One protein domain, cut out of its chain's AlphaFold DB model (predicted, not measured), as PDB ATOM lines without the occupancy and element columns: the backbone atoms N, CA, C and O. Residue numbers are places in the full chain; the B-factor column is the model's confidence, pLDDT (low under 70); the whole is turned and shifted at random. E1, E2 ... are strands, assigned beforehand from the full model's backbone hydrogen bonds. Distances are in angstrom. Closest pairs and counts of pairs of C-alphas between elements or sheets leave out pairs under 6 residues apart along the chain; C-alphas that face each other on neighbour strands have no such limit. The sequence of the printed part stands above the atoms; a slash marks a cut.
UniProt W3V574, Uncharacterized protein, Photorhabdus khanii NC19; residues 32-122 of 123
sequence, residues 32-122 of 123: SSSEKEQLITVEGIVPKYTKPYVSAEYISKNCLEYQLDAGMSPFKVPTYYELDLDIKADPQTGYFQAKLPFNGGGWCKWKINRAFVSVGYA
ATOM      1  N   SER A  32       8.842   4.563 -14.397       81.50
ATOM      2  CA  SER A  32       9.484   3.752 -13.367       81.50
ATOM      3  C   SER A  32      10.745   3.127 -13.949       81.50
ATOM      4  O   SER A  32      10.718   2.023 -14.494       81.50
ATOM      5  N   SER A  33      11.851   3.861 -13.862       74.50
ATOM      6  CA  SER A  33      13.174   3.326 -14.178       74.50
ATOM      7  C   SER A  33      13.591   2.321 -13.109       74.50
ATOM      8  O   SER A  33      13.476   2.614 -11.916       74.50
ATOM      9  N   SER A  34      14.101   1.154 -13.500       65.00
ATOM     10  CA  SER A  34      14.619   0.195 -12.521       65.00
ATOM     11  C   SER A  34      16.024   0.609 -12.063       65.00
ATOM     12  O   SER A  34      16.844   1.025 -12.880       65.00
ATOM     13  N   GLU A  35      16.353   0.429 -10.781       57.50
ATOM     14  CA  GLU A  35      17.674   0.777 -10.214       57.50
ATOM     15  C   GLU A  35      18.872   0.086 -10.897       57.50
ATOM     16  O   GLU A  35      20.006   0.532 -10.739       57.50
ATOM     17  N   LYS A  36      18.651  -1.000 -11.651       63.66
ATOM     18  CA  LYS A  36      19.713  -1.767 -12.332       63.66
ATOM     19  C   LYS A  36      19.902  -1.392 -13.803       63.66
ATOM     20  O   LYS A  36      20.648  -2.069 -14.508       63.66
ATOM     21  N   GLU A  37      19.206  -0.370 -14.291       73.31
ATOM     22  CA  GLU A  37      19.265   0.018 -15.700       73.31
ATOM     23  C   GLU A  37      20.434   0.951 -16.021       73.31
ATOM     24  O   GLU A  37      20.982   1.644 -15.168       73.31
ATOM     25  N   GLN A  38      20.825   0.943 -17.296       87.56
ATOM     26  CA  GLN A  38      21.842   1.830 -17.841       87.56
ATOM     27  C   GLN A  38      21.455   3.293 -17.582       87.56
ATOM     28  O   GLN A  38      20.354   3.723 -17.929       87.56
ATOM     29  N   LEU A  39      22.372   4.055 -16.987       91.94
ATOM     30  CA  LEU A  39      22.192   5.475 -16.695       91.94
ATOM     31  C   LEU A  39      23.075   6.314 -17.622       91.94
ATOM     32  O   LEU A  39      24.220   5.958 -17.900       91.94
ATOM     33  N   ILE A  40      22.540   7.442 -18.068       91.81
ATOM     34  CA  ILE A  40      23.272   8.513 -18.732       91.81
ATOM     35  C   ILE A  40      23.611   9.540 -17.658       91.81
ATOM     36  O   ILE A  40      22.718  10.139 -17.057       91.81
ATOM     37  N   THR A  41      24.900   9.746 -17.414       94.81
ATOM     38  CA  THR A  41      25.365  10.823 -16.540       94.81
ATOM     39  C   THR A  41      25.592  12.068 -17.381       94.81
ATOM     40  O   THR A  41      26.327  12.029 -18.366       94.81
ATOM     41  N   VAL A  42      24.964  13.166 -16.984       94.62
ATOM     42  CA  VAL A  42      25.176  14.495 -17.552       94.62
ATOM     43  C   VAL A  42      25.886  15.322 -16.501       94.62
ATOM     44  O   VAL A  42      25.394  15.455 -15.384       94.62
ATOM     45  N   GLU A  43      27.031  15.884 -16.847       95.75
ATOM     46  CA  GLU A  43      27.784  16.752 -15.953       95.75
ATOM     47  C   GLU A  43      28.330  17.958 -16.700       95.75
ATOM     48  O   GLU A  43      28.549  17.919 -17.914       95.75
ATOM     49  N   GLY A  44      28.524  19.046 -15.969       94.56
ATOM     50  CA  GLY A  44      29.009  20.289 -16.536       94.56
ATOM     51  C   GLY A  44      29.253  21.339 -15.468       94.56
ATOM     52  O   GLY A  44      28.983  21.134 -14.288       94.56
ATOM     53  N   ILE A  45      29.776  22.480 -15.903       95.56
ATOM     54  CA  ILE A  45      29.982  23.657 -15.065       95.56
ATOM     55  C   ILE A  45      29.148  24.784 -15.660       95.56
ATOM     56  O   ILE A  45      29.316  25.117 -16.834       95.56
ATOM     57  N   VAL A  46      28.245  25.360 -14.867       94.31
ATOM     58  CA  VAL A  46      27.457  26.513 -15.304       94.31
ATOM     59  C   VAL A  46      28.195  27.832 -15.078       94.31
ATOM     60  O   VAL A  46      28.914  27.983 -14.086       94.31
ATOM     61  N   PRO A  47      28.009  28.819 -15.971       91.69
ATOM     62  CA  PRO A  47      28.465  30.184 -15.744       91.69
ATOM     63  C   PRO A  47      27.844  30.812 -14.489       91.69
ATOM     64  O   PRO A  47      26.770  30.420 -14.029       91.69
ATOM     65  N   LYS A  48      28.490  31.861 -13.971       90.06
ATOM     66  CA  LYS A  48      27.915  32.683 -12.897       90.06
ATOM     67  C   LYS A  48      26.559  33.252 -13.314       90.06
ATOM     68  O   LYS A  48      26.374  33.576 -14.485       90.06
ATOM     69  N   TYR A  49      25.664  33.409 -12.337       90.19
ATOM     70  CA  TYR A  49      24.337  34.012 -12.521       90.19
ATOM     71  C   TYR A  49      23.418  33.207 -13.447       90.19
ATOM     72  O   TYR A  49      22.527  33.743 -14.105       90.19
ATOM     73  N   THR A  50      23.649  31.894 -13.521       92.62
ATOM     74  CA  THR A  50      22.832  30.987 -14.321       92.62
ATOM     75  C   THR A  50      22.446  29.729 -13.549       92.62
ATOM     76  O   THR A  50      23.137  29.321 -12.615       92.62
ATOM     77  N   LYS A  51      21.329  29.108 -13.940       93.38
ATOM     78  CA  LYS A  51      20.832  27.834 -13.413       93.38
ATOM     79  C   LYS A  51      20.849  26.776 -14.526       93.38
ATOM     80  O   LYS A  51      20.357  27.064 -15.621       93.38
ATOM     81  N   PRO A  52      21.389  25.567 -14.279       95.19
ATOM     82  CA  PRO A  52      21.281  24.465 -15.223       95.19
ATOM     83  C   PRO A  52      19.884  23.847 -15.186       95.19
ATOM     84  O   PRO A  52      19.253  23.755 -14.133       95.19
ATOM     85  N   TYR A  53      19.453  23.345 -16.334       94.69
ATOM     86  CA  TYR A  53      18.252  22.546 -16.502       94.69
ATOM     87  C   TYR A  53      18.633  21.296 -17.284       94.69
ATOM     88  O   TYR A  53      19.257  21.374 -18.344       94.69
ATOM     89  N   VAL A  54      18.284  20.137 -16.735       96.50
ATOM     90  CA  VAL A  54      18.445  18.857 -17.416       96.50
ATOM     91  C   VAL A  54      17.074  18.224 -17.515       96.50
ATOM     92  O   VAL A  54      16.423  17.989 -16.498       96.50
ATOM     93  N   SER A  55      16.661  17.941 -18.742       95.56
ATOM     94  CA  SER A  55      15.420  17.236 -19.022       95.56
ATOM     95  C   SER A  55      15.638  16.138 -20.051       95.56
ATOM     96  O   SER A  55      16.675  16.068 -20.719       95.56
ATOM     97  N   ALA A  56      14.683  15.228 -20.156       96.12
ATOM     98  CA  ALA A  56      14.705  14.178 -21.154       96.12
ATOM     99  C   ALA A  56      13.305  13.873 -21.665       96.12
ATOM    100  O   ALA A  56      12.349  13.761 -20.904       96.12
ATOM    101  N   GLU A  57      13.219  13.670 -22.971       96.06
ATOM    102  CA  GLU A  57      12.033  13.164 -23.636       96.06
ATOM    103  C   GLU A  57      12.185  11.654 -23.829       96.06
ATOM    104  O   GLU A  57      13.187  11.167 -24.364       96.06
ATOM    105  N   TYR A  58      11.165  10.913 -23.420       94.94
ATOM    106  CA  TYR A  58      11.033   9.477 -23.588       94.94
ATOM    107  C   TYR A  58       9.918   9.172 -24.577       94.94
ATOM    108  O   TYR A  58       8.896   9.845 -24.601       94.94
ATOM    109  N   ILE A  59      10.100   8.122 -25.369       95.00
ATOM    110  CA  ILE A  59       9.130   7.641 -26.347       95.00
ATOM    111  C   ILE A  59       8.657   6.237 -25.971       95.00
ATOM    112  O   ILE A  59       9.452   5.380 -25.564       95.00
ATOM    113  N   SER A  60       7.362   5.979 -26.144       92.88
ATOM    114  CA  SER A  60       6.785   4.641 -26.073       92.88
ATOM    115  C   SER A  60       6.249   4.209 -27.431       92.88
ATOM    116  O   SER A  60       5.520   4.933 -28.100       92.88
ATOM    117  N   LYS A  61       6.587   2.979 -27.829       91.31
ATOM    118  CA  LYS A  61       5.937   2.279 -28.951       91.31
ATOM    119  C   LYS A  61       4.842   1.315 -28.479       91.31
ATOM    120  O   LYS A  61       4.228   0.645 -29.304       91.31
ATOM    121  N   ASN A  62       4.659   1.197 -27.165       88.50
ATOM    122  CA  ASN A  62       3.723   0.275 -26.531       88.50
ATOM    123  C   ASN A  62       2.412   0.986 -26.215       88.50
ATOM    124  O   ASN A  62       1.354   0.525 -26.629       88.50
ATOM    125  N   CYS A  63       2.504   2.121 -25.529       88.81
ATOM    126  CA  CYS A  63       1.397   3.049 -25.404       88.81
ATOM    127  C   CYS A  63       1.366   3.896 -26.668       88.81
ATOM    128  O   CYS A  63       2.375   4.484 -27.054       88.81
ATOM    129  N   LEU A  64       0.222   3.892 -27.339       89.19
ATOM    130  CA  LEU A  64       0.005   4.648 -28.562       89.19
ATOM    131  C   LEU A  64      -1.153   5.610 -28.333       89.19
ATOM    132  O   LEU A  64      -2.161   5.237 -27.733       89.19
ATOM    133  N   GLU A  65      -1.017   6.823 -28.844       86.00
ATOM    134  CA  GLU A  65      -2.092   7.805 -28.878       86.00
ATOM    135  C   GLU A  65      -2.786   7.768 -30.232       86.00
ATOM    136  O   GLU A  65      -2.172   7.488 -31.265       86.00
ATOM    137  N   TYR A  66      -4.089   8.033 -30.226       86.38
ATOM    138  CA  TYR A  66      -4.846   8.199 -31.456       86.38
ATOM    139  C   TYR A  66      -4.769   9.652 -31.902       86.38
ATOM    140  O   TYR A  66      -5.094  10.563 -31.145       86.38
ATOM    141  N   GLN A  67      -4.391   9.848 -33.156       90.31
ATOM    142  CA  GLN A  67      -4.487  11.123 -33.847       90.31
ATOM    143  C   GLN A  67      -5.394  10.972 -35.065       90.31
ATOM    144  O   GLN A  67      -5.638   9.862 -35.540       90.31
ATOM    145  N   LEU A  68      -5.932  12.090 -35.542       92.38
ATOM    146  CA  LEU A  68      -6.743  12.143 -36.754       92.38
ATOM    147  C   LEU A  68      -5.888  12.684 -37.890       92.38
ATOM    148  O   LEU A  68      -5.199  13.692 -37.724       92.38
ATOM    149  N   ASP A  69      -5.917  12.010 -39.035       91.50
ATOM    150  CA  ASP A  69      -5.307  12.553 -40.243       91.50
ATOM    151  C   ASP A  69      -6.173  13.677 -40.844       91.50
ATOM    152  O   ASP A  69      -7.273  13.978 -40.372       91.50
ATOM    153  N   ALA A  70      -5.684  14.315 -41.911       92.38
ATOM    154  CA  ALA A  70      -6.422  15.377 -42.601       92.38
ATOM    155  C   ALA A  70      -7.775  14.905 -43.182       92.38
ATOM    156  O   ALA A  70      -8.639  15.729 -43.473       92.38
ATOM    157  N   GLY A  71      -7.958  13.592 -43.349       95.31
ATOM    158  CA  GLY A  71      -9.201  12.956 -43.769       95.31
ATOM    159  C   GLY A  71     -10.088  12.506 -42.606       95.31
ATOM    160  O   GLY A  71     -11.037  11.763 -42.843       95.31
ATOM    161  N   MET A  72      -9.799  12.926 -41.366       91.44
ATOM    162  CA  MET A  72     -10.512  12.527 -40.144       91.44
ATOM    163  C   MET A  72     -10.456  11.019 -39.846       91.44
ATOM    164  O   MET A  72     -11.270  10.508 -39.074       91.44
ATOM    165  N   SER A  73      -9.497  10.292 -40.422       93.31
ATOM    166  CA  SER A  73      -9.293   8.876 -40.120       93.31
ATOM    167  C   SER A  73      -8.366   8.720 -38.909       93.31
ATOM    168  O   SER A  73      -7.306   9.352 -38.862       93.31
ATOM    169  N   PRO A  74      -8.734   7.894 -37.911       91.56
ATOM    170  CA  PRO A  74      -7.898   7.678 -36.741       91.56
ATOM    171  C   PRO A  74      -6.687   6.810 -37.085       91.56
ATOM    172  O   PRO A  74      -6.824   5.715 -37.633       91.56
ATOM    173  N   PHE A  75      -5.502   7.255 -36.682       91.38
ATOM    174  CA  PHE A  75      -4.268   6.481 -36.749       91.38
ATOM    175  C   PHE A  75      -3.515   6.551 -35.420       91.38
ATOM    176  O   PHE A  75      -3.708   7.460 -34.615       91.38
ATOM    177  N   LYS A  76      -2.687   5.538 -35.165       89.69
ATOM    178  CA  LYS A  76      -1.933   5.408 -33.916       89.69
ATOM    179  C   LYS A  76      -0.532   5.977 -34.074       89.69
ATOM    180  O   LYS A  76       0.172   5.602 -35.010       89.69
ATOM    181  N   VAL A  77      -0.109   6.797 -33.121       92.31
ATOM    182  CA  VAL A  77       1.250   7.340 -33.035       92.31
ATOM    183  C   VAL A  77       1.916   6.962 -31.713       92.31
ATOM    184  O   VAL A  77       1.216   6.726 -30.726       92.31
ATOM    185  N   PRO A  78       3.259   6.887 -31.671       92.69
ATOM    186  CA  PRO A  78       3.999   6.785 -30.418       92.69
ATOM    187  C   PRO A  78       3.641   7.916 -29.454       92.69
ATOM    188  O   PRO A  78       3.438   9.051 -29.887       92.69
ATOM    189  N   THR A  79       3.610   7.610 -28.159       91.62
ATOM    190  CA  THR A  79       3.446   8.622 -27.111       91.62
ATOM    191  C   THR A  79       4.788   9.087 -26.577       91.62
ATOM    192  O   THR A  79       5.799   8.378 -26.680       91.62
ATOM    193  N   TYR A  80       4.783  10.281 -25.988       91.88
ATOM    194  CA  TYR A  80       5.963  10.923 -25.429       91.88
ATOM    195  C   TYR A  80       5.752  11.247 -23.950       91.88
ATOM    196  O   TYR A  80       4.636  11.525 -23.517       91.88
ATOM    197  N   TYR A  81       6.834  11.190 -23.181       91.12
ATOM    198  CA  TYR A  81       6.871  11.546 -21.767       91.12
ATOM    199  C   TYR A  81       8.081  12.439 -21.508       91.12
ATOM    200  O   TYR A  81       9.199  12.074 -21.871       91.12
ATOM    201  N   GLU A  82       7.871  13.582 -20.868       93.50
ATOM    202  CA  GLU A  82       8.939  14.512 -20.509       93.50
ATOM    203  C   GLU A  82       9.302  14.356 -19.028       93.50
ATOM    204  O   GLU A  82       8.434  14.294 -18.154       93.50
ATOM    205  N   LEU A  83      10.599  14.234 -18.755       93.00
ATOM    206  CA  LEU A  83      11.166  14.166 -17.418       93.00
ATOM    207  C   LEU A  83      12.066  15.378 -17.202       93.00
ATOM    208  O   LEU A  83      13.157  15.437 -17.766       93.00
ATOM    209  N   ASP A  84      11.648  16.277 -16.323       92.81
ATOM    210  CA  ASP A  84      12.463  17.397 -15.864       92.81
ATOM    211  C   ASP A  84      13.129  17.061 -14.529       92.81
ATOM    212  O   ASP A  84      12.470  16.639 -13.576       92.81
ATOM    213  N   LEU A  85      14.446  17.260 -14.437       91.94
ATOM    214  CA  LEU A  85      15.188  17.100 -13.191       91.94
ATOM    215  C   LEU A  85      15.460  18.470 -12.564       91.94
ATOM    216  O   LEU A  85      16.134  19.312 -13.161       91.94
ATOM    217  N   ASP A  86      15.002  18.679 -11.325       89.25
ATOM    218  CA  ASP A  86      15.436  19.841 -10.542       89.25
ATOM    219  C   ASP A  86      16.855  19.595 -10.027       89.25
ATOM    220  O   ASP A  86      17.090  18.884  -9.049       89.25
ATOM    221  N   ILE A  87      17.814  20.174 -10.740       91.62
ATOM    222  CA  ILE A  87      19.232  20.095 -10.421       91.62
ATOM    223  C   ILE A  87      19.739  21.434  -9.902       91.62
ATOM    224  O   ILE A  87      19.297  22.514 -10.301       91.62
ATOM    225  N   LYS A  88      20.706  21.353  -8.991       90.38
ATOM    226  CA  LYS A  88      21.399  22.512  -8.438       90.38
ATOM    227  C   LYS A  88      22.873  22.392  -8.774       90.38
ATOM    228  O   LYS A  88      23.455  21.320  -8.626       90.38
ATOM    229  N   ALA A  89      23.447  23.495  -9.233       92.88
ATOM    230  CA  ALA A  89      24.886  23.620  -9.358       92.88
ATOM    231  C   ALA A  89      25.497  23.987  -8.005       92.88
ATOM    232  O   ALA A  89      24.872  24.670  -7.189       92.88
ATOM    233  N   ASP A  90      26.727  23.547  -7.783       92.50
ATOM    234  CA  ASP A  90      27.543  23.994  -6.668       92.50
ATOM    235  C   ASP A  90      27.775  25.519  -6.770       92.50
ATOM    236  O   ASP A  90      28.193  26.007  -7.822       92.50
ATOM    237  N   PRO A  91      27.518  26.299  -5.707       88.50
ATOM    238  CA  PRO A  91      27.565  27.759  -5.777       88.50
ATOM    239  C   PRO A  91      28.987  28.331  -5.887       88.50
ATOM    240  O   PRO A  91      29.142  29.488  -6.272       88.50
ATOM    241  N   GLN A  92      30.026  27.565  -5.535       89.50
ATOM    242  CA  GLN A  92      31.418  28.021  -5.603       89.50
ATOM    243  C   GLN A  92      32.061  27.685  -6.950       89.50
ATOM    244  O   GLN A  92      32.788  28.499  -7.516       89.50
ATOM    245  N   THR A  93      31.796  26.483  -7.455       93.50
ATOM    246  CA  THR A  93      32.447  25.911  -8.639       93.50
ATOM    247  C   THR A  93      31.563  25.928  -9.880       93.50
ATOM    248  O   THR A  93      32.083  25.800 -10.984       93.50
ATOM    249  N   GLY A  94      30.244  26.074  -9.724       93.12
ATOM    250  CA  GLY A  94      29.263  25.955 -10.803       93.12
ATOM    251  C   GLY A  94      29.044  24.516 -11.280       93.12
ATOM    252  O   GLY A  94      28.297  24.301 -12.231       93.12
ATOM    253  N   TYR A  95      29.685  23.520 -10.665       96.44
ATOM    254  CA  TYR A  95      29.578  22.132 -11.103       96.44
ATOM    255  C   TYR A  95      28.188  21.559 -10.812       96.44
ATOM    256  O   TYR A  95      27.652  21.726  -9.718       96.44
ATOM    257  N   PHE A  96      27.617  20.842 -11.775       95.50
ATOM    258  CA  PHE A  96      26.404  20.056 -11.588       95.50
ATOM    259  C   PHE A  96      26.566  18.672 -12.209       95.50
ATOM    260  O   PHE A  96      27.289  18.481 -13.188       95.50
ATOM    261  N   GLN A  97      25.833  17.715 -11.649       95.69
ATOM    262  CA  GLN A  97      25.719  16.370 -12.186       95.69
ATOM    263  C   GLN A  97      24.272  15.896 -12.066       95.69
ATOM    264  O   GLN A  97      23.631  16.057 -11.028       95.69
ATOM    265  N   ALA A  98      23.770  15.289 -13.133       94.44
ATOM    266  CA  ALA A  98      22.446  14.703 -13.231       94.44
ATOM    267  C   ALA A  98      22.558  13.284 -13.791       94.44
ATOM    268  O   ALA A  98      23.447  12.986 -14.592       94.44
ATOM    269  N   LYS A  99      21.647  12.398 -13.388       93.38
ATOM    270  CA  LYS A  99      21.560  11.037 -13.923       93.38
ATOM    271  C   LYS A  99      20.194  10.840 -14.550       93.38
ATOM    272  O   LYS A  99      19.181  11.001 -13.880       93.38
ATOM    273  N   LEU A 100      20.191  10.468 -15.821       93.25
ATOM    274  CA  LEU A 100      18.997  10.151 -16.587       93.25
ATOM    275  C   LEU A 100      18.969   8.647 -16.854       93.25
ATOM    276  O   LEU A 100      19.951   8.101 -17.362       93.25
ATOM    277  N   PRO A 101      17.880   7.941 -16.541       92.88
ATOM    278  CA  PRO A 101      17.792   6.531 -16.869       92.88
ATOM    279  C   PRO A 101      17.599   6.356 -18.379       92.88
ATOM    280  O   PRO A 101      16.778   7.031 -18.996       92.88
ATOM    281  N   PHE A 102      18.346   5.447 -19.004       90.75
ATOM    282  CA  PHE A 102      18.203   5.170 -20.438       90.75
ATOM    283  C   PHE A 102      16.831   4.551 -20.759       90.75
ATOM    284  O   PHE A 102      16.221   4.835 -21.793       90.75
ATOM    285  N   ASN A 103      16.321   3.740 -19.831       90.88
ATOM    286  CA  ASN A 103      14.979   3.178 -19.864       90.88
ATOM    287  C   ASN A 103      14.149   3.797 -18.737       90.88
ATOM    288  O   ASN A 103      14.525   3.744 -17.571       90.88
ATOM    289  N   GLY A 104      13.001   4.363 -19.090       87.56
ATOM    290  CA  GLY A 104      12.036   4.888 -18.127       87.56
ATOM    291  C   GLY A 104      11.061   3.835 -17.603       87.56
ATOM    292  O   GLY A 104      10.228   4.154 -16.763       87.56
ATOM    293  N   GLY A 105      11.128   2.599 -18.114       87.62
ATOM    294  CA  GLY A 105      10.306   1.469 -17.677       87.62
ATOM    295  C   GLY A 105       8.804   1.774 -17.656       87.62
ATOM    296  O   GLY A 105       8.264   2.288 -18.638       87.62
ATOM    297  N   GLY A 106       8.128   1.412 -16.564       86.81
ATOM    298  CA  GLY A 106       6.675   1.576 -16.413       86.81
ATOM    299  C   GLY A 106       5.832   0.705 -17.357       86.81
ATOM    300  O   GLY A 106       6.351  -0.159 -18.072       86.81
ATOM    301  N   TRP A 107       4.513   0.932 -17.371       86.31
ATOM    302  CA  TRP A 107       3.581   0.184 -18.236       86.31
ATOM    303  C   TRP A 107       3.905   0.379 -19.720       86.31
ATOM    304  O   TRP A 107       3.971  -0.575 -20.500       86.31
ATOM    305  N   CYS A 108       4.197   1.623 -20.094       89.12
ATOM    306  CA  CYS A 108       4.486   2.004 -21.467       89.12
ATOM    307  C   CYS A 108       5.901   1.638 -21.928       89.12
ATOM    308  O   CYS A 108       6.233   1.894 -23.083       89.12
ATOM    309  N   LYS A 109       6.744   1.020 -21.088       90.31
ATOM    310  CA  LYS A 109       8.125   0.645 -21.444       90.31
ATOM    311  C   LYS A 109       8.890   1.811 -22.078       90.31
ATOM    312  O   LYS A 109       9.436   1.684 -23.178       90.31
ATOM    313  N   TRP A 110       8.875   2.953 -21.400       92.38
ATOM    314  CA  TRP A 110       9.479   4.195 -21.864       92.38
ATOM    315  C   TRP A 110      10.958   4.003 -22.198       92.38
ATOM    316  O   TRP A 110      11.714   3.411 -21.423       92.38
ATOM    317  N   LYS A 111      11.385   4.536 -23.342       92.69
ATOM    318  CA  LYS A 111      12.791   4.560 -23.763       92.69
ATOM    319  C   LYS A 111      13.210   5.979 -24.064       92.69
ATOM    320  O   LYS A 111      12.403   6.739 -24.589       92.69
ATOM    321  N   ILE A 112      14.451   6.330 -23.748       93.62
ATOM    322  CA  ILE A 112      14.926   7.680 -24.022       93.62
ATOM    323  C   ILE A 112      14.865   7.970 -25.526       93.62
ATOM    324  O   ILE A 112      15.288   7.157 -26.351       93.62
ATOM    325  N   ASN A 113      14.293   9.117 -25.874       95.50
ATOM    326  CA  ASN A 113      14.298   9.655 -27.227       95.50
ATOM    327  C   ASN A 113      15.382  10.725 -27.349       95.50
ATOM    328  O   ASN A 113      16.207  10.674 -28.261       95.50
ATOM    329  N   ARG A 114      15.389  11.690 -26.416       95.56
ATOM    330  CA  ARG A 114      16.323  12.825 -26.390       95.56
ATOM    331  C   ARG A 114      16.616  13.254 -24.959       95.56
ATOM    332  O   ARG A 114      15.762  13.138 -24.091       95.56
ATOM    333  N   ALA A 115      17.813  13.784 -24.742       95.50
ATOM    334  CA  ALA A 115      18.182  14.479 -23.516       95.50
ATOM    335  C   ALA A 115      18.505  15.934 -23.859       95.50
ATOM    336  O   ALA A 115      19.137  16.205 -24.883       95.50
ATOM    337  N   PHE A 116      18.085  16.848 -22.997       95.31
ATOM    338  CA  PHE A 116      18.301  18.276 -23.136       95.31
ATOM    339  C   PHE A 116      19.102  18.785 -21.947       95.31
ATOM    340  O   PHE A 116      18.853  18.431 -20.795       95.31
ATOM    341  N   VAL A 117      20.077  19.633 -22.254       95.38
ATOM    342  CA  VAL A 117      20.856  20.370 -21.264       95.38
ATOM    343  C   VAL A 117      20.776  21.826 -21.661       95.38
ATOM    344  O   VAL A 117      21.211  22.203 -22.750       95.38
ATOM    345  N   SER A 118      20.183  22.634 -20.800       94.06
ATOM    346  CA  SER A 118      20.039  24.063 -21.021       94.06
ATOM    347  C   SER A 118      20.449  24.836 -19.779       94.06
ATOM    348  O   SER A 118      20.631  24.290 -18.690       94.06
ATOM    349  N   VAL A 119      20.683  26.126 -19.970       93.50
ATOM    350  CA  VAL A 119      21.123  27.039 -18.923       93.50
ATOM    351  C   VAL A 119      20.269  28.293 -19.042       93.50
ATOM    352  O   VAL A 119      20.134  28.845 -20.133       93.50
ATOM    353  N   GLY A 120      19.674  28.718 -17.932       92.81
ATOM    354  CA  GLY A 120      18.876  29.940 -17.851       92.81
ATOM    355  C   GLY A 120      19.542  30.973 -16.952       92.81
ATOM    356  O   GLY A 120      20.227  30.612 -16.000       92.81
ATOM    357  N   TYR A 121      19.347  32.257 -17.245       92.69
ATOM    358  CA  TYR A 121      19.759  33.344 -16.353       92.69
ATOM    359  C   TYR A 121      18.953  33.291 -15.044       92.69
ATOM    360  O   TYR A 121      17.752  33.025 -15.089       92.69
ATOM    361  N   ALA A 122      19.610  33.478 -13.897       84.81
ATOM    362  CA  ALA A 122      19.029  33.190 -12.578       84.81
ATOM    363  C   ALA A 122      19.311  34.260 -11.502       84.81
ATOM    364  O   ALA A 122      19.238  33.945 -10.315       84.81
TER     365      ALA A 122
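Overview. This is residues 32 to 122 of the 123 residues of an uncharacterized protein of Photorhabdus khanii NC19 (UniProt W3V574). A curled sheet, E3 E2 E6 E5, is partly covered by a second, E1 E4, as a sandwich. The printed part has 91 residues with strands E1 to E6 in order, all strand, both sheets antiparallel. It is loose, radius of gyration of the C-alphas 17.0 A, and spans 56 by 34 by 13 A.

Arrangement. Find N 42 of E1, residues 39 to 45, within hydrogen-bond range of O 98 in E4, residues 95 to 101, 2.8 A. E2, residues 50 to 68, forms a hairpin with E3, residues 74 to 85, at N 58 and O 81, 2.8 A. E6, residues 110 to 121, neighbours E2 at N 53 and O 118, 2.8 A, and forms a hairpin with E5, residues 103 to 105, at N 104 and O 110, 2.8 A. C-alphas 54 and 98, the closest of E2 and E4, are 7.1 A apart.

Along the chain. Find C-alpha 39 at (22.192, 5.475, -16.695), where E1 begins; E2 runs 41.6 A and E6 ends at C-alpha 121, (19.759, 33.344, -16.353).

Size, cuts and confidence. The printed part has no cut; residues 34 to 36 are under pLDDT 70.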